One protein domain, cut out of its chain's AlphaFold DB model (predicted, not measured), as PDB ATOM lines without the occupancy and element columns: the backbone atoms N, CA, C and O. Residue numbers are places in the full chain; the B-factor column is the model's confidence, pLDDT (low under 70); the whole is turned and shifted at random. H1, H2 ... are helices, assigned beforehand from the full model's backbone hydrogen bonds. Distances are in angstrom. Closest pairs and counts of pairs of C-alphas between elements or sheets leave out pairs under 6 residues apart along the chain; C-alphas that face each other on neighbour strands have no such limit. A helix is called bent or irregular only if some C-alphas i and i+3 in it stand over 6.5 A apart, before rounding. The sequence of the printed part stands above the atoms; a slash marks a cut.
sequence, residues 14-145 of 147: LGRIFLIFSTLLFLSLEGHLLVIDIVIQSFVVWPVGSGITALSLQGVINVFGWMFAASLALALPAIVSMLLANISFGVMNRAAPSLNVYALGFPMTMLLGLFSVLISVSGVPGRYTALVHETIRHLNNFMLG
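What this domain is: This is residues 14 to 145 of the 147 residues of the protein "Flagellar biosynthetic protein FliR" of Vibrio alginolyticus (UniProt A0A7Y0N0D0). Two long bent helices, H3 and H4, run opposite ways beside each other as a thin, bent rod: the arms H3b and H4a form a helical hairpin at one end, and H3a and H4b pair more loosely at the other. H2 runs beside H4b with few contacts, and H1 turns off from H2 at a corner, near the bend of H4. The printed part has 132 residues with four named helices, H1 to H4 in chain order, and no named strand, and its class is all helix. It is only just extended, close to loose, with a radius of gyration of the C-alphas of 21.5 A and spans of 72 by 32 by 19 A.

How they stand to each other: The longest helix, H4, residues 101 to 143, was assigned as one helix by its hydrogen bonds but is bent, with C-alphas 122 and 125 7.3 A apart; its arms H4a, residues 101 to 122, and H4b, residues 125 to 143, stand at a steep tilt of 62 degrees. H3, residues 54 to 95, also one helix by its hydrogen bonds, is bent with C-alphas 74 and 77 7.2 A apart; its arms H3a, residues 54 to 74, and H3b, residues 77 to 95, stand at a steep tilt of 45 degrees. H3b and H4a touch in a hairpin, opposite ways at a shallow tilt of 20 degrees, and their closest C-alphas, those of Ala 78 and Ser 116, are 5.7 A apart. H3a and H4b touch, opposite ways at a shallow tilt of 9 degrees, with the C-alphas of Gly 59 and Phe 142 closest at 6.8 A. H2, residues 31 to 45, is close to H4b but not clearly touching, the same way at a shallow tilt of 11 degrees, with the C-alphas of Val 45 and Met 143 closest at 6.0 A. H1, residues 14 to 28, is close to H4b but not clearly touching, with the C-alphas of Leu 25 and Pro 125 closest at 7.5 A. H1 and H2 are only just about perpendicular, at 71 degrees. Every O i to N i+4 pair is within hydrogen-bond range in H1, H3a, H3b and H4b; in H2 9 of 11 are, and in H4a 16 of 18.

Where its parts are: H4a is 30.9 A from first to last C-alpha and H4b 26.8 A, ending at C-alpha 143 (196.988, 224.207, 188.061). H3a is 30.6 A and H3b 27.0 A. H1 is 20.7 A, from C-alpha 14 (169.379, 241.863, 176.071), and H2 20.8 A.

The domain as a whole: The C-alphas farthest apart, those of Gly 49 and Ser 98, are 72.3 A apart, and residues 47 to 54 and 94 to 100 stand free. The printed part has no cut and no long link. The mean pLDDT of the printed part is 82.6, and residues 54 to 55, 97, 99 to 102 and 143 to 145 are under 70.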
ATOM      1  N   LEU A  14     167.991 241.723 176.470       80.94
ATOM      2  CA  LEU A  14     169.379 241.863 176.071       80.94
ATOM      3  C   LEU A  14     170.316 240.869 176.772       80.94
ATOM      4  O   LEU A  14     171.146 240.251 176.114       80.94
ATOM      5  N   GLY A  15     170.156 240.663 178.081       82.62
ATOM      6  CA  GLY A  15     170.917 239.666 178.836       82.62
ATOM      7  C   GLY A  15     170.655 238.248 178.332       82.62
ATOM      8  O   GLY A  15     171.589 237.468 178.176       82.62
ATOM      9  N   ARG A  16     169.401 237.933 177.976       85.12
ATOM     10  CA  ARG A  16     169.057 236.637 177.373       85.12
ATOM     11  C   ARG A  16     169.675 236.463 175.983       85.12
ATOM     12  O   ARG A  16     170.180 235.384 175.687       85.12
ATOM     13  N   ILE A  17     169.674 237.509 175.155       86.31
ATOM     14  CA  ILE A  17     170.336 237.500 173.841       86.31
ATOM     15  C   ILE A  17     171.842 237.269 174.001       86.31
ATOM     16  O   ILE A  17     172.389 236.387 173.344       86.31
ATOM     17  N   PHE A  18     172.507 238.002 174.900       85.81
ATOM     18  CA  PHE A  18     173.938 237.827 175.155       85.81
ATOM     19  C   PHE A  18     174.274 236.449 175.726       85.81
ATOM     20  O   PHE A  18     175.308 235.893 175.365       85.81
ATOM     21  N   LEU A  19     173.405 235.870 176.560       88.94
ATOM     22  CA  LEU A  19     173.579 234.508 177.061       88.94
ATOM     23  C   LEU A  19     173.546 233.500 175.913       88.94
ATOM     24  O   LEU A  19     174.491 232.735 175.765       88.94
ATOM     25  N   ILE A  20     172.514 233.544 175.062       91.31
ATOM     26  CA  ILE A  20     172.405 232.650 173.897       91.31
ATOM     27  C   ILE A  20     173.612 232.834 172.971       91.31
ATOM     28  O   ILE A  20     174.224 231.854 172.556       91.31
ATOM     29  N   PHE A  21     173.995 234.080 172.684       88.75
ATOM     30  CA  PHE A  21     175.145 234.386 171.837       88.75
ATOM     31  C   PHE A  21     176.461 233.847 172.418       88.75
ATOM     32  O   PHE A  21     177.239 233.223 171.703       88.75
ATOM     33  N   SER A  22     176.683 234.024 173.722       88.19
ATOM     34  CA  SER A  22     177.848 233.486 174.431       88.19
ATOM     35  C   SER A  22     177.872 231.956 174.411       88.19
ATOM     36  O   SER A  22     178.917 231.364 174.163       88.19
ATOM     37  N   THR A  23     176.722 231.297 174.595       91.31
ATOM     38  CA  THR A  23     176.614 229.833 174.485       91.31
ATOM     39  C   THR A  23     176.936 229.344 173.074       91.31
ATOM     40  O   THR A  23     177.639 228.348 172.921       91.31
ATOM     41  N   LEU A  24     176.471 230.044 172.038       92.31
ATOM     42  CA  LEU A  24     176.801 229.707 170.653       92.31
ATOM     43  C   LEU A  24     178.300 229.865 170.375       92.31
ATOM     44  O   LEU A  24     178.889 228.979 169.764       92.31
ATOM     45  N   LEU A  25     178.931 230.939 170.864       90.06
ATOM     46  CA  LEU A  25     180.384 231.112 170.764       90.06
ATOM     47  C   LEU A  25     181.145 230.019 171.524       90.06
ATOM     48  O   LEU A  25     182.098 229.460 170.991       90.06
ATOM     49  N   PHE A  26     180.700 229.669 172.731       90.00
ATOM     50  CA  PHE A  26     181.289 228.597 173.532       90.00
ATOM     51  C   PHE A  26     181.261 227.251 172.800       90.00
ATOM     52  O   PHE A  26     182.264 226.541 172.765       90.00
ATOM     53  N   LEU A  27     180.126 226.907 172.186       91.88
ATOM     54  CA  LEU A  27     179.989 225.683 171.397       91.88
ATOM     55  C   LEU A  27     180.814 225.745 170.107       91.88
ATOM     56  O   LEU A  27     181.479 224.769 169.773       91.88
ATOM     57  N   SER A  28     180.817 226.890 169.418       90.44
ATOM     58  CA  SER A  28     181.566 227.095 168.171       90.44
ATOM     59  C   SER A  28     183.083 227.035 168.352       90.44
ATOM     60  O   SER A  28     183.778 226.717 167.392       90.44
ATOM     61  N   LEU A  29     183.597 227.371 169.538       88.38
ATOM     62  CA  LEU A  29     185.019 227.277 169.881       88.38
ATOM     63  C   LEU A  29     185.374 225.961 170.587       88.38
ATOM     64  O   LEU A  29     186.432 225.874 171.202       88.38
ATOM     65  N   GLU A  30     184.477 224.969 170.565       90.12
ATOM     66  CA  GLU A  30     184.679 223.671 171.223       90.12
ATOM     67  C   GLU A  30     184.993 223.786 172.727       90.12
ATOM     68  O   GLU A  30     185.580 222.891 173.335       90.12
ATOM     69  N   GLY A  31     184.542 224.866 173.376       87.12
ATOM     70  CA  GLY A  31     184.855 225.153 174.777       87.12
ATOM     71  C   GLY A  31     184.393 224.055 175.738       87.12
ATOM     72  O   GLY A  31     184.977 223.869 176.800       87.12
ATOM     73  N   HIS A  32     183.380 223.277 175.353       90.88
ATOM     74  CA  HIS A  32     182.914 222.122 176.116       90.88
ATOM     75  C   HIS A  32     183.965 221.002 176.206       90.88
ATOM     76  O   HIS A  32     184.112 220.417 177.276       90.88
ATOM     77  N   LEU A  33     184.722 220.736 175.134       91.25
ATOM     78  CA  LEU A  33     185.813 219.753 175.150       91.25
ATOM     79  C   LEU A  33     186.967 220.243 176.028       91.25
ATOM     80  O   LEU A  33     187.480 219.487 176.850       91.25
ATOM     81  N   LEU A  34     187.305 221.530 175.913       88.69
ATOM     82  CA  LEU A  34     188.332 222.171 176.732       88.69
ATOM     83  C   LEU A  34     188.020 222.067 178.235       88.69
ATOM     84  O   LEU A  34     188.901 221.759 179.030       88.69
ATOM     85  N   VAL A  35     186.765 222.296 178.639       88.00
ATOM     86  CA  VAL A  35     186.357 222.180 180.052       88.00
ATOM     87  C   VAL A  35     186.523 220.750 180.566       88.00
ATOM     88  O   VAL A  35     186.970 220.564 181.696       88.00
ATOM     89  N   ILE A  36     186.198 219.741 179.757       90.88
ATOM     90  CA  ILE A  36     186.375 218.335 180.143       90.88
ATOM     91  C   ILE A  36     187.862 218.023 180.352       90.88
ATOM     92  O   ILE A  36     188.215 217.416 181.361       90.88
ATOM     93  N   ASP A  37     188.731 218.481 179.450       88.88
ATOM     94  CA  ASP A  37     190.183 218.299 179.565       88.88
ATOM     95  C   ASP A  37     190.748 218.958 180.840       88.88
ATOM     96  O   ASP A  37     191.449 218.321 181.627       88.88
ATOM     97  N   ILE A  38     190.332 220.196 181.131       85.56
ATOM     98  CA  ILE A  38     190.681 220.927 182.363       85.56
ATOM     99  C   ILE A  38     190.255 220.145 183.616       85.56
ATOM    100  O   ILE A  38     191.019 220.048 184.579       85.56
ATOM    101  N   VAL A  39     189.052 219.562 183.627       86.75
ATOM    102  CA  VAL A  39     188.572 218.753 184.761       86.75
ATOM    103  C   VAL A  39     189.427 217.499 184.940       86.75
ATOM    104  O   VAL A  39     189.790 217.176 186.070       86.75
ATOM    105  N   ILE A  40     189.800 216.817 183.858       88.75
ATOM    106  CA  ILE A  40     190.662 215.629 183.925       88.75
ATOM    107  C   ILE A  40     192.042 215.996 184.490       88.75
ATOM    108  O   ILE A  40     192.517 215.340 185.418       88.75
ATOM    109  N   GLN A  41     192.657 217.076 183.999       84.44
ATOM    110  CA  GLN A  41     193.957 217.555 184.485       84.44
ATOM    111  C   GLN A  41     193.910 218.001 185.954       84.44
ATOM    112  O   GLN A  41     194.880 217.811 186.692       84.44
ATOM    113  N   SER A  42     192.766 218.518 186.416       82.81
ATOM    114  CA  SER A  42     192.596 218.938 187.810       82.81
ATOM    115  C   SER A  42     192.813 217.801 188.816       82.81
ATOM    116  O   SER A  42     193.331 218.062 189.896       82.81
ATOM    117  N   PHE A  43     192.524 216.541 188.460       83.50
ATOM    118  CA  PHE A  43     192.750 215.387 189.341       83.50
ATOM    119  C   PHE A  43     194.230 215.018 189.505       83.50
ATOM    120  O   PHE A  43     194.590 214.378 190.492       83.50
ATOM    121  N   VAL A  44     195.086 215.403 188.552       81.69
ATOM    122  CA  VAL A  44     196.542 215.198 188.638       81.69
ATOM    123  C   VAL A  44     197.166 216.253 189.547       81.69
ATOM    124  O   VAL A  44     198.007 215.937 190.384       81.69
ATOM    125  N   VAL A  45     196.728 217.501 189.395       76.44
ATOM    126  CA  VAL A  45     197.200 218.637 190.194       76.44
ATOM    127  C   VAL A  45     196.673 218.576 191.623       76.44
ATOM    128  O   VAL A  45     197.405 218.841 192.576       76.44
ATOM    129  N   TRP A  46     195.391 218.247 191.769       77.88
ATOM    130  CA  TRP A  46     194.675 218.241 193.032       77.88
ATOM    131  C   TRP A  46     194.139 216.839 193.327       77.88
ATOM    132  O   TRP A  46     192.973 216.531 193.055       77.88
ATOM    133  N   PRO A  47     194.993 215.948 193.859       78.06
ATOM    134  CA  PRO A  47     194.603 214.574 194.101       78.06
ATOM    135  C   PRO A  47     193.483 214.497 195.140       78.06
ATOM    136  O   PRO A  47     193.415 215.262 196.108       78.06
ATOM    137  N   VAL A  48     192.596 213.523 194.945       78.94
ATOM    138  CA  VAL A  48     191.456 213.286 195.832       78.94
ATOM    139  C   VAL A  48     191.970 213.026 197.250       78.94
ATOM    140  O   VAL A  48     192.684 212.058 197.494       78.94
ATOM    141  N   GLY A  49     191.607 213.906 198.187       77.69
ATOM    142  CA  GLY A  49     191.981 213.798 199.600       77.69
ATOM    143  C   GLY A  49     193.019 214.810 200.097       77.69
ATOM    144  O   GLY A  49     193.227 214.878 201.303       77.69
ATOM    145  N   SER A  50     193.623 215.643 199.239       71.06
ATOM    146  CA  SER A  50     194.645 216.614 199.680       71.06
ATOM    147  C   SER A  50     194.099 217.932 200.265       71.06
ATOM    148  O   SER A  50     194.883 218.803 200.635       71.06
ATOM    149  N   GLY A  51     192.773 218.075 200.399       70.81
ATOM    150  CA  GLY A  51     192.113 219.241 201.006       70.81
ATOM    151  C   GLY A  51     192.213 220.533 200.180       70.81
ATOM    152  O   GLY A  51     193.028 220.649 199.266       70.81
ATOM    153  N   ILE A  52     191.364 221.522 200.493       70.69
ATOM    154  CA  ILE A  52     191.397 222.837 199.837       70.69
ATOM    155  C   ILE A  52     192.438 223.727 200.537       70.69
ATOM    156  O   ILE A  52     192.283 224.032 201.718       70.69
ATOM    157  N   THR A  53     193.502 224.148 199.847       71.88
ATOM    158  CA  THR A  53     194.547 225.013 200.424       71.88
ATOM    159  C   THR A  53     194.118 226.484 200.416       71.88
ATOM    160  O   THR A  53     193.387 226.920 199.531       71.88
ATOM    161  N   ALA A  54     194.589 227.311 201.353       69.31
ATOM    162  CA  ALA A  54     194.241 228.742 201.372       69.31
ATOM    163  C   ALA A  54     194.662 229.490 200.084       69.31
ATOM    164  O   ALA A  54     193.960 230.393 199.628       69.31
ATOM    165  N   LEU A  55     195.764 229.062 199.458       68.00
ATOM    166  CA  LEU A  55     196.271 229.609 198.194       68.00
ATOM    167  C   LEU A  55     195.279 229.406 197.036       68.00
ATOM    168  O   LEU A  55     195.089 230.285 196.196       68.00
ATOM    169  N   SER A  56     194.580 228.272 197.042       72.94
ATOM    170  CA  SER A  56     193.571 227.951 196.037       72.94
ATOM    171  C   SER A  56     192.305 228.817 196.154       72.94
ATOM    172  O   SER A  56     191.709 229.201 195.152       72.94
ATOM    173  N   LEU A  57     191.919 229.215 197.370       77.81
ATOM    174  CA  LEU A  57     190.764 230.092 197.571       77.81
ATOM    175  C   LEU A  57     191.064 231.521 197.094       77.81
ATOM    176  O   LEU A  57     190.223 232.146 196.447       77.81
ATOM    177  N   GLN A  58     192.279 232.016 197.350       80.75
ATOM    178  CA  GLN A  58     192.711 233.333 196.879       80.75
ATOM    179  C   GLN A  58     192.729 233.417 195.346       80.75
ATOM    180  O   GLN A  58     192.308 234.430 194.783       80.75
ATOM    181  N   GLY A  59     193.162 232.351 194.663       79.94
ATOM    182  CA  GLY A  59     193.125 232.283 193.200       79.94
ATOM    183  C   GLY A  59     191.707 232.432 192.644       79.94
ATOM    184  O   GLY A  59     191.483 233.230 191.736       79.94
ATOM    185  N   VAL A  60     190.725 231.752 193.247       82.06
ATOM    186  CA  VAL A  60     189.310 231.862 192.849       82.06
ATOM    187  C   VAL A  60     188.776 233.283 193.055       82.06
ATOM    188  O   VAL A  60     188.114 233.823 192.169       82.06
ATOM    189  N   ILE A  61     189.094 233.918 194.187       86.75
ATOM    190  CA  ILE A  61     188.677 235.300 194.476       86.75
ATOM    191  C   ILE A  61     189.267 236.276 193.448       86.75
ATOM    192  O   ILE A  61     188.554 237.141 192.937       86.75
ATOM    193  N   ASN A  62     190.545 236.117 193.097       86.94
ATOM    194  CA  ASN A  62     191.203 236.961 192.100       86.94
ATOM    195  C   ASN A  62     190.570 236.802 190.710       86.94
ATOM    196  O   ASN A  62     190.301 237.801 190.042       86.94
ATOM    197  N   VAL A  63     190.268 235.567 190.293       86.38
ATOM    198  CA  VAL A  63     189.574 235.288 189.023       86.38
ATOM    199  C   VAL A  63     188.174 235.904 189.022       86.38
ATOM    200  O   VAL A  63     187.754 236.477 188.017       86.38
ATOM    201  N   PHE A  64     187.463 235.861 190.151       87.19
ATOM    202  CA  PHE A  64     186.153 236.496 190.286       87.19
ATOM    203  C   PHE A  64     186.233 238.025 190.140       87.19
ATOM    204  O   PHE A  64     185.435 238.627 189.419       87.19
ATOM    205  N   GLY A  65     187.234 238.655 190.764       90.44
ATOM    206  CA  GLY A  65     187.505 240.086 190.607       90.44
ATOM    207  C   GLY A  65     187.851 240.462 189.163       90.44
ATOM    208  O   GLY A  65     187.303 241.426 188.621       90.44
ATOM    209  N   TRP A  66     188.692 239.660 188.507       90.06
ATOM    210  CA  TRP A  66     189.031 239.835 187.094       90.06
ATOM    211  C   TRP A  66     187.806 239.690 186.183       90.06
ATOM    212  O   TRP A  66     187.609 240.515 185.295       90.06
ATOM    213  N   MET A  67     186.931 238.712 186.432       89.19
ATOM    214  CA  MET A  67     185.693 238.513 185.671       89.19
ATOM    215  C   MET A  67     184.770 239.739 185.757       89.19
ATOM    216  O   MET A  67     184.205 240.176 184.748       89.19
ATOM    217  N   PHE A  68     184.631 240.336 186.946       90.00
ATOM    218  CA  PHE A  68     183.844 241.560 187.114       90.00
ATOM    219  C   PHE A  68     184.482 242.747 186.380       90.00
ATOM    220  O   PHE A  68     183.799 243.474 185.659       90.00
ATOM    221  N   ALA A  69     185.804 242.909 186.480       90.31
ATOM    222  CA  ALA A  69     186.527 243.956 185.760       90.31
ATOM    223  C   ALA A  69     186.414 243.796 184.233       90.31
ATOM    224  O   ALA A  69     186.146 244.765 183.525       90.31
ATOM    225  N   ALA A  70     186.558 242.572 183.721       88.31
ATOM    226  CA  ALA A  70     186.466 242.248 182.303       88.31
ATOM    227  C   ALA A  70     185.055 242.476 181.740       88.31
ATOM    228  O   ALA A  70     184.903 243.081 180.675       88.31
ATOM    229  N   SER A  71     184.019 242.033 182.459       87.25
ATOM    230  CA  SER A  71     182.623 242.252 182.061       87.25
ATOM    231  C   SER A  71     182.252 243.736 182.075       87.25
ATOM    232  O   SER A  71     181.649 244.222 181.115       87.25
ATOM    233  N   LEU A  72     182.693 244.488 183.088       88.88
ATOM    234  CA  LEU A  72     182.510 245.936 183.133       88.88
ATOM    235  C   LEU A  72     183.244 246.620 181.975       88.88
ATOM    236  O   LEU A  72     182.642 247.419 181.266       88.88
ATOM    237  N   ALA A  73     184.504 246.261 181.716       88.06
ATOM    238  CA  ALA A  73     185.280 246.794 180.596       88.06
ATOM    239  C   ALA A  73     184.656 246.479 179.225       88.06
ATOM    240  O   ALA A  73     184.855 247.217 178.254       88.06
ATOM    241  N   LEU A  74     183.909 245.380 179.117       84.69
ATOM    242  CA  LEU A  74     183.138 245.041 177.923       84.69
ATOM    243  C   LEU A  74     181.872 245.893 177.791       84.69
ATOM    244  O   LEU A  74     181.567 246.336 176.687       84.69
ATOM    245  N   ALA A  75     181.196 246.191 178.902       84.94
ATOM    246  CA  ALA A  75     180.002 247.033 178.934       84.94
ATOM    247  C   ALA A  75     180.295 248.547 178.866       84.94
ATOM    248  O   ALA A  75     179.424 249.315 178.455       84.94
ATOM    249  N   LEU A  76     181.504 248.989 179.234       87.69
ATOM    250  CA  LEU A  76     181.888 250.405 179.327       87.69
ATOM    251  C   LEU A  76     181.520 251.247 178.091       87.69
ATOM    252  O   LEU A  76     180.899 252.292 178.280       87.69
ATOM    253  N   PRO A  77     181.829 250.840 176.842       83.50
ATOM    254  CA  PRO A  77     181.500 251.646 175.665       83.50
ATOM    255  C   PRO A  77     179.993 251.902 175.531       83.50
ATOM    256  O   PRO A  77     179.569 253.022 175.239       83.50
ATOM    257  N   ALA A  78     179.180 250.879 175.807       83.38
ATOM    258  CA  ALA A  78     177.729 250.983 175.755       83.38
ATOM    259  C   ALA A  78     177.181 251.852 176.897       83.38
ATOM    260  O   ALA A  78     176.319 252.698 176.657       83.38
ATOM    261  N   ILE A  79     177.719 251.695 178.113       87.75
ATOM    262  CA  ILE A  79     177.356 252.505 179.287       87.75
ATOM    263  C   ILE A  79     177.662 253.984 179.035       87.75
ATOM    264  O   ILE A  79     176.803 254.830 179.266       87.75
ATOM    265  N   VAL A  80     178.856 254.307 178.530       88.75
ATOM    266  CA  VAL A  80     179.265 255.692 178.250       88.75
ATOM    267  C   VAL A  80     178.407 256.299 177.141       88.75
ATOM    268  O   VAL A  80     177.927 257.420 177.292       88.75
ATOM    269  N   SER A  81     178.148 255.557 176.061       86.06
ATOM    270  CA  SER A  81     177.244 255.995 174.989       86.06
ATOM    271  C   SER A  81     175.843 256.319 175.522       86.06
ATOM    272  O   SER A  81     175.288 257.376 175.217       86.06
ATOM    273  N   MET A  82     175.302 255.452 176.380       85.94
ATOM    274  CA  MET A  82     174.006 255.660 177.021       85.94
ATOM    275  C   MET A  82     173.990 256.840 177.982       85.94
ATOM    276  O   MET A  82     173.037 257.616 178.002       85.94
ATOM    277  N   LEU A  83     175.045 256.992 178.776       89.56
ATOM    278  CA  LEU A  83     175.185 258.106 179.699       89.56
ATOM    279  C   LEU A  83     175.190 259.435 178.937       89.56
ATOM    280  O   LEU A  83     174.452 260.347 179.302       89.56
ATOM    281  N   LEU A  84     175.957 259.521 177.847       88.44
ATOM    282  CA  LEU A  84     175.998 260.700 176.983       88.44
ATOM    283  C   LEU A  84     174.629 260.992 176.365       88.44
ATOM    284  O   LEU A  84     174.180 262.131 176.431       88.44
ATOM    285  N   ALA A  85     173.934 259.975 175.846       84.69
ATOM    286  CA  ALA A  85     172.584 260.135 175.305       84.69
ATOM    287  C   ALA A  85     171.608 260.692 176.355       84.69
ATOM    288  O   ALA A  85     170.894 261.660 176.089       84.69
ATOM    289  N   ASN A  86     171.618 260.135 177.569       85.56
ATOM    290  CA  ASN A  86     170.774 260.600 178.669       85.56
ATOM    291  C   ASN A  86     171.104 262.041 179.083       85.56
ATOM    292  O   ASN A  86     170.192 262.838 179.307       85.56
ATOM    293  N   ILE A  87     172.389 262.407 179.133       88.44
ATOM    294  CA  ILE A  87     172.819 263.786 179.405       88.44
ATOM    295  C   ILE A  87     172.335 264.727 178.296       88.44
ATOM    296  O   ILE A  87     171.792 265.789 178.600       88.44
ATOM    297  N   SER A  88     172.464 264.346 177.021       85.75
ATOM    298  CA  SER A  88     171.973 265.145 175.892       85.75
ATOM    299  C   SER A  88     170.464 265.392 175.972       85.75
ATOM    300  O   SER A  88     170.026 266.527 175.781       85.75
ATOM    301  N   PHE A  89     169.666 264.377 176.325       82.06
ATOM    302  CA  PHE A  89     168.228 264.558 176.560       82.06
ATOM    303  C   PHE A  89     167.935 265.427 177.785       82.06
ATOM    304  O   PHE A  89     167.023 266.253 177.740       82.06
ATOM    305  N   GLY A  90     168.733 265.308 178.848       83.62
ATOM    306  CA  GLY A  90     168.646 266.183 180.017       83.62
ATOM    307  C   GLY A  90     168.869 267.657 179.664       83.62
ATOM    308  O   GLY A  90     168.108 268.521 180.102       83.62
ATOM    309  N   VAL A  91     169.859 267.952 178.816       86.31
ATOM    310  CA  VAL A  91     170.128 269.314 178.321       86.31
ATOM    311  C   VAL A  91     169.011 269.800 177.392       86.31
ATOM    312  O   VAL A  91     168.555 270.935 177.539       86.31
ATOM    313  N   MET A  92     168.516 268.949 176.486       83.31
ATOM    314  CA  MET A  92     167.392 269.269 175.593       83.31
ATOM    315  C   MET A  92     166.144 269.681 176.381       83.31
ATOM    316  O   MET A  92     165.500 270.670 176.040       83.31
ATOM    317  N   ASN A  93     165.837 268.968 177.468       80.50
ATOM    318  CA  ASN A  93     164.683 269.263 178.316       80.50
ATOM    319  C   ASN A  93     164.767 270.654 178.967       80.50
ATOM    320  O   ASN A  93     163.752 271.313 179.177       80.50
ATOM    321  N   ARG A  94     165.987 271.139 179.240       82.44
ATOM    322  CA  ARG A  94     166.211 272.510 179.718       82.44
ATOM    323  C   ARG A  94     166.085 273.550 178.598       82.44
ATOM    324  O   ARG A  94     165.636 274.659 178.866       82.44
ATOM    325  N   ALA A  95     166.499 273.218 177.374       81.00
ATOM    326  CA  ALA A  95     166.508 274.142 176.236       81.00
ATOM    327  C   ALA A  95     165.131 274.312 175.565       81.00
ATOM    328  O   ALA A  95     164.814 275.403 175.097       81.00
ATOM    329  N   ALA A  96     164.309 273.261 175.529       73.19
ATOM    330  CA  ALA A  96     162.980 273.271 174.921       73.19
ATOM    331  C   ALA A  96     161.955 272.553 175.827       73.19
ATOM    332  O   ALA A  96     161.576 271.416 175.542       73.19
ATOM    333  N   PRO A  97     161.460 273.213 176.896       69.75
ATOM    334  CA  PRO A  97     160.539 272.605 177.866       69.75
ATOM    335  C   PRO A  97     159.164 272.256 177.278       69.75
ATOM    336  O   PRO A  97     158.395 271.514 177.882       69.75
ATOM    337  N   SER A  98     158.828 272.832 176.118       71.12
ATOM    338  CA  SER A  98     157.573 272.597 175.400       71.12
ATOM    339  C   SER A  98     157.589 271.330 174.542       71.12
ATOM    340  O   SER A  98     156.521 270.865 174.139       71.12
ATOM    341  N   LEU A  99     158.764 270.750 174.262       69.81
ATOM    342  CA  LEU A  99     158.839 269.424 173.657       69.81
ATOM    343  C   LEU A  99     158.445 268.396 174.715       69.81
ATOM    344  O   LEU A  99     158.972 268.396 175.822       69.81
ATOM    345  N   ASN A 100     157.539 267.481 174.373       68.38
ATOM    346  CA  ASN A 100     157.232 266.333 175.219       68.38
ATOM    347  C   ASN A 100     158.427 265.362 175.206       68.38
ATOM    348  O   ASN A 100     158.419 264.345 174.509       68.38
ATOM    349  N   VAL A 101     159.487 265.704 175.944       65.56
ATOM    350  CA  VAL A 101     160.741 264.941 176.006       65.56
ATOM    351  C   VAL A 101     160.504 263.538 176.562       65.56
ATOM    352  O   VAL A 101     161.258 262.629 176.241       65.56
ATOM    353  N   TYR A 102     159.416 263.305 177.298       64.38
ATOM    354  CA  TYR A 102     159.014 261.954 177.691       64.38
ATOM    355  C   TYR A 102     158.478 261.132 176.510       64.38
ATOM    356  O   TYR A 102     158.882 259.983 176.341       64.38
ATOM    357  N   ALA A 103     157.631 261.713 175.653       70.25
ATOM    358  CA  ALA A 103     157.122 261.027 174.463       70.25
ATOM    359  C   ALA A 103     158.194 260.825 173.381       70.25
ATOM    360  O   ALA A 103     158.166 259.818 172.677       70.25
ATOM    361  N   LEU A 104     159.146 261.753 173.252       73.25
ATOM    362  CA  LEU A 104     160.226 261.662 172.263       73.25
ATOM    363  C   LEU A 104     161.462 260.910 172.792       73.25
ATOM    364  O   LEU A 104     162.143 260.214 172.041       73.25
ATOM    365  N   GLY A 105     161.758 261.029 174.084       74.44
ATOM    366  CA  GLY A 105     162.974 260.501 174.700       74.44
ATOM    367  C   GLY A 105     162.997 258.981 174.779       74.44
ATOM    368  O   GLY A 105     164.049 258.387 174.557       74.44
ATOM    369  N   PHE A 106     161.855 258.328 175.012       76.38
ATOM    370  CA  PHE A 106     161.808 256.864 175.053       76.38
ATOM    371  C   PHE A 106     162.110 256.223 173.681       76.38
ATOM    372  O   PHE A 106     163.054 255.434 173.606       76.38
ATOM    373  N   PRO A 107     161.433 256.591 172.570       81.88
ATOM    374  CA  PRO A 107     161.780 256.074 171.242       81.88
ATOM    375  C   PRO A 107     163.235 256.350 170.846       81.88
ATOM    376  O   PRO A 107     163.907 255.484 170.286       81.88
ATOM    377  N   MET A 108     163.744 257.543 171.164       81.69
ATOM    378  CA  MET A 108     165.100 257.926 170.781       81.69
ATOM    379  C   MET A 108     166.178 257.205 171.595       81.69
ATOM    380  O   MET A 108     167.150 256.721 171.019       81.69
ATOM    381  N   THR A 109     166.019 257.082 172.916       80.00
ATOM    382  CA  THR A 109     166.955 256.305 173.751       80.00
ATOM    383  C   THR A 109     166.914 254.820 173.397       80.00
ATOM    384  O   THR A 109     167.962 254.176 173.369       80.00
ATOM    385  N   MET A 110     165.748 254.283 173.025       83.06
ATOM    386  CA  MET A 110     165.618 252.910 172.538       83.06
ATOM    387  C   MET A 110     166.381 252.686 171.222       83.06
ATOM    388  O   MET A 110     167.130 251.715 171.116       83.06
ATOM    389  N   LEU A 111     166.261 253.599 170.250       85.62
ATOM    390  CA  LEU A 111     167.025 253.547 168.996       85.62
ATOM    391  C   LEU A 111     168.533 253.647 169.236       85.62
ATOM    392  O   LEU A 111     169.295 252.829 168.718       85.62
ATOM    393  N   LEU A 112     168.967 254.606 170.060       84.31
ATOM    394  CA  LEU A 112     170.377 254.762 170.423       84.31
ATOM    395  C   LEU A 112     170.913 253.526 171.156       84.31
ATOM    396  O   LEU A 112     172.062 253.141 170.954       84.31
ATOM    397  N   GLY A 113     170.081 252.863 171.960       83.50
ATOM    398  CA  GLY A 113     170.454 251.633 172.654       83.50
ATOM    399  C   GLY A 113     170.612 250.455 171.739       83.50
ATOM    400  O   GLY A 113     171.620 249.759 171.823       83.50
ATOM    401  N   LEU A 114     169.681 250.279 170.811       84.31
ATOM    402  CA  LEU A 114     169.803 249.239 169.806       84.31
ATOM    403  C   LEU A 114     171.052 249.455 168.937       84.31
ATOM    404  O   LEU A 114     171.785 248.507 168.668       84.31
ATOM    405  N   PHE A 115     171.340 250.706 168.569       85.25
ATOM    406  CA  PHE A 115     172.522 251.062 167.783       85.25
ATOM    407  C   PHE A 115     173.832 250.816 168.549       85.25
ATOM    408  O   PHE A 115     174.770 250.223 168.018       85.25
ATOM    409  N   SER A 116     173.876 251.202 169.826       83.69
ATOM    410  CA  SER A 116     175.012 250.955 170.719       83.69
ATOM    411  C   SER A 116     175.289 249.456 170.899       83.69
ATOM    412  O   SER A 116     176.440 249.008 170.844       83.69
ATOM    413  N   VAL A 117     174.233 248.648 171.027       83.31
ATOM    414  CA  VAL A 117     174.336 247.184 171.094       83.31
ATOM    415  C   VAL A 117     174.833 246.601 169.776       83.31
ATOM    416  O   VAL A 117     175.724 245.758 169.803       83.31
ATOM    417  N   LEU A 118     174.315 247.058 168.634       83.56
ATOM    418  CA  LEU A 118     174.729 246.572 167.315       83.56
ATOM    419  C   LEU A 118     176.235 246.767 167.084       83.56
ATOM    420  O   LEU A 118     176.927 245.836 166.668       83.56
ATOM    421  N   ILE A 119     176.753 247.950 167.426       82.44
ATOM    422  CA  ILE A 119     178.191 248.240 167.357       82.44
ATOM    423  C   ILE A 119     178.957 247.327 168.314       82.44
ATOM    424  O   ILE A 119     179.958 246.726 167.924       82.44
ATOM    425  N   SER A 120     178.471 247.176 169.548       80.50
ATOM    426  CA  SER A 120     179.131 246.353 170.564       80.50
ATOM    427  C   SER A 120     179.246 244.891 170.124       80.50
ATOM    428  O   SER A 120     180.333 244.327 170.211       80.50
ATOM    429  N   VAL A 121     178.167 244.303 169.588       81.12
ATOM    430  CA  VAL A 121     178.096 242.900 169.135       81.12
ATOM    431  C   VAL A 121     179.135 242.590 168.059       81.12
ATOM    432  O   VAL A 121     179.762 241.535 168.124       81.12
ATOM    433  N   SER A 122     179.387 243.513 167.125       79.62
ATOM    434  CA  SER A 122     180.385 243.315 166.060       79.62
ATOM    435  C   SER A 122     181.803 243.052 166.592       79.62
ATOM    436  O   SER A 122     182.559 242.290 165.993       79.62
ATOM    437  N   GLY A 123     182.150 243.618 167.754       80.00
ATOM    438  CA  GLY A 123     183.442 243.422 168.411       80.00
ATOM    439  C   GLY A 123     183.475 242.278 169.430       80.00
ATOM    440  O   GLY A 123     184.552 241.949 169.931       80.00
ATOM    441  N   VAL A 124     182.332 241.666 169.767       82.06
ATOM    442  CA  VAL A 124     182.263 240.628 170.813       82.06
ATOM    443  C   VAL A 124     183.082 239.383 170.469       82.06
ATOM    444  O   VAL A 124     183.817 238.955 171.355       82.06
ATOM    445  N   PRO A 125     183.046 238.807 169.248       80.38
ATOM    446  CA  PRO A 125     183.773 237.568 168.962       80.38
ATOM    447  C   PRO A 125     185.279 237.664 169.243       80.38
ATOM    448  O   PRO A 125     185.830 236.805 169.925       80.38
ATOM    449  N   GLY A 126     185.936 238.748 168.809       83.19
ATOM    450  CA  GLY A 126     187.372 238.949 169.048       83.19
ATOM    451  C   GLY A 126     187.719 239.208 170.519       83.19
ATOM    452  O   GLY A 126     188.754 238.762 171.014       83.19
ATOM    453  N   ARG A 127     186.839 239.893 171.262       84.19
ATOM    454  CA  ARG A 127     187.014 240.084 172.712       84.19
ATOM    455  C   ARG A 127     186.768 238.792 173.485       84.19
ATOM    456  O   ARG A 127     187.460 238.532 174.464       84.19
ATOM    457  N   TYR A 128     185.815 237.981 173.036       84.62
ATOM    458  CA  TYR A 128     185.491 236.691 173.628       84.62
ATOM    459  C   TYR A 128     186.680 235.735 173.539       84.62
ATOM    460  O   TYR A 128     187.100 235.195 174.557       84.62
ATOM    461  N   THR A 129     187.298 235.600 172.361       84.31
ATOM    462  CA  THR A 129     188.487 234.750 172.200       84.31
ATOM    463  C   THR A 129     189.640 235.216 173.084       84.31
ATOM    464  O   THR A 129     190.286 234.384 173.716       84.31
ATOM    465  N   ALA A 130     189.882 236.528 173.189       86.31
ATOM    466  CA  ALA A 130     190.922 237.072 174.064       86.31
ATOM    467  C   ALA A 130     190.663 236.752 175.550       86.31
ATOM    468  O   ALA A 130     191.573 236.321 176.256       86.31
ATOM    469  N   LEU A 131     189.416 236.899 176.011       86.31
ATOM    470  CA  LEU A 131     189.021 236.566 177.383       86.31
ATOM    471  C   LEU A 131     189.144 235.067 177.677       86.31
ATOM    472  O   LEU A 131     189.590 234.696 178.761       86.31
ATOM    473  N   VAL A 132     188.796 234.204 176.719       85.62
ATOM    474  CA  VAL A 132     188.958 232.749 176.858       85.62
ATOM    475  C   VAL A 132     190.435 232.384 177.008       85.62
ATOM    476  O   VAL A 132     190.781 231.645 177.924       85.62
ATOM    477  N   HIS A 133     191.324 232.956 176.190       85.56
ATOM    478  CA  HIS A 133     192.769 232.718 176.313       85.56
ATOM    479  C   HIS A 133     193.321 233.173 177.670       85.56
ATOM    480  O   HIS A 133     194.118 232.463 178.283       85.56
ATOM    481  N   GLU A 134     192.882 234.333 178.165       85.75
ATOM    482  CA  GLU A 134     193.290 234.825 179.483       85.75
ATOM    483  C   GLU A 134     192.791 233.916 180.613       85.75
ATOM    484  O   GLU A 134     193.531 233.627 181.555       85.75
ATOM    485  N   THR A 135     191.561 233.411 180.483       83.56
ATOM    486  CA  THR A 135     190.959 232.474 181.439       83.56
ATOM    487  C   THR A 135     191.743 231.164 181.484       83.56
ATOM    488  O   THR A 135     192.073 230.690 182.566       83.56
ATOM    489  N   ILE A 136     192.112 230.608 180.326       83.31
ATOM    490  CA  ILE A 136     192.947 229.400 180.247       83.31
ATOM    491  C   ILE A 136     194.310 229.649 180.899       83.31
ATOM    492  O   ILE A 136     194.796 228.800 181.639       83.31
ATOM    493  N   ARG A 137     194.913 230.826 180.694       83.31
ATOM    494  CA  ARG A 137     196.174 231.186 181.360       83.31
ATOM    495  C   ARG A 137     196.021 231.231 182.882       83.31
ATOM    496  O   ARG A 137     196.877 230.705 183.586       83.31
ATOM    497  N   HIS A 138     194.931 231.810 183.388       82.50
ATOM    498  CA  HIS A 138     194.641 231.827 184.825       82.50
ATOM    499  C   HIS A 138     194.438 230.413 185.380       82.50
ATOM    500  O   HIS A 138     194.964 230.101 186.445       82.50
ATOM    501  N   LEU A 139     193.737 229.545 184.645       80.12
ATOM    502  CA  LEU A 139     193.535 228.146 185.026       80.12
ATOM    503  C   LEU A 139     194.847 227.356 185.025       80.12
ATOM    504  O   LEU A 139     195.113 226.645 185.985       80.12
ATOM    505  N   ASN A 140     195.706 227.540 184.022       79.38
ATOM    506  CA  ASN A 140     197.022 226.900 183.978       79.38
ATOM    507  C   ASN A 140     197.921 227.360 185.132       79.38
ATOM    508  O   ASN A 140     198.567 226.537 185.775       79.38
ATOM    509  N   ASN A 141     197.930 228.658 185.445       78.12
ATOM    510  CA  ASN A 141     198.683 229.183 186.587       78.12
ATOM    511  C   ASN A 141     198.161 228.629 187.921       78.12
ATOM    512  O   ASN A 141     198.941 228.354 188.827       78.12
ATOM    513  N   PHE A 142     196.846 228.437 188.032       75.12
ATOM    514  CA  PHE A 142     196.227 227.805 189.191       75.12
ATOM    515  C   PHE A 142     196.602 226.320 189.302       75.12
ATOM    516  O   PHE A 142     196.886 225.829 190.392       75.12
ATOM    517  N   MET A 143     196.647 225.623 188.164       69.25
ATOM    518  CA  MET A 143     196.988 224.207 188.061       69.25
ATOM    519  C   MET A 143     198.466 223.908 188.335       69.25
ATOM    520  O   MET A 143     198.794 222.877 188.904       69.25
ATOM    521  N   LEU A 144     199.384 224.796 187.969       67.75
ATOM    522  CA  LEU A 144     200.817 224.573 188.189       67.75
ATOM    523  C   LEU A 144     201.267 224.840 189.638       67.75
ATOM    524  O   LEU A 144     202.453 224.711 189.931       67.75
ATOM    525  N   GLY A 145     200.335 225.163 190.544       60.69
ATOM    526  CA  GLY A 145     200.642 225.577 191.909       60.69
ATOM    527  C   GLY A 145     201.197 226.996 191.900       60.69
ATOM    528  O   GLY A 145     202.390 227.201 191.703       60.69
TER     529      GLY A 145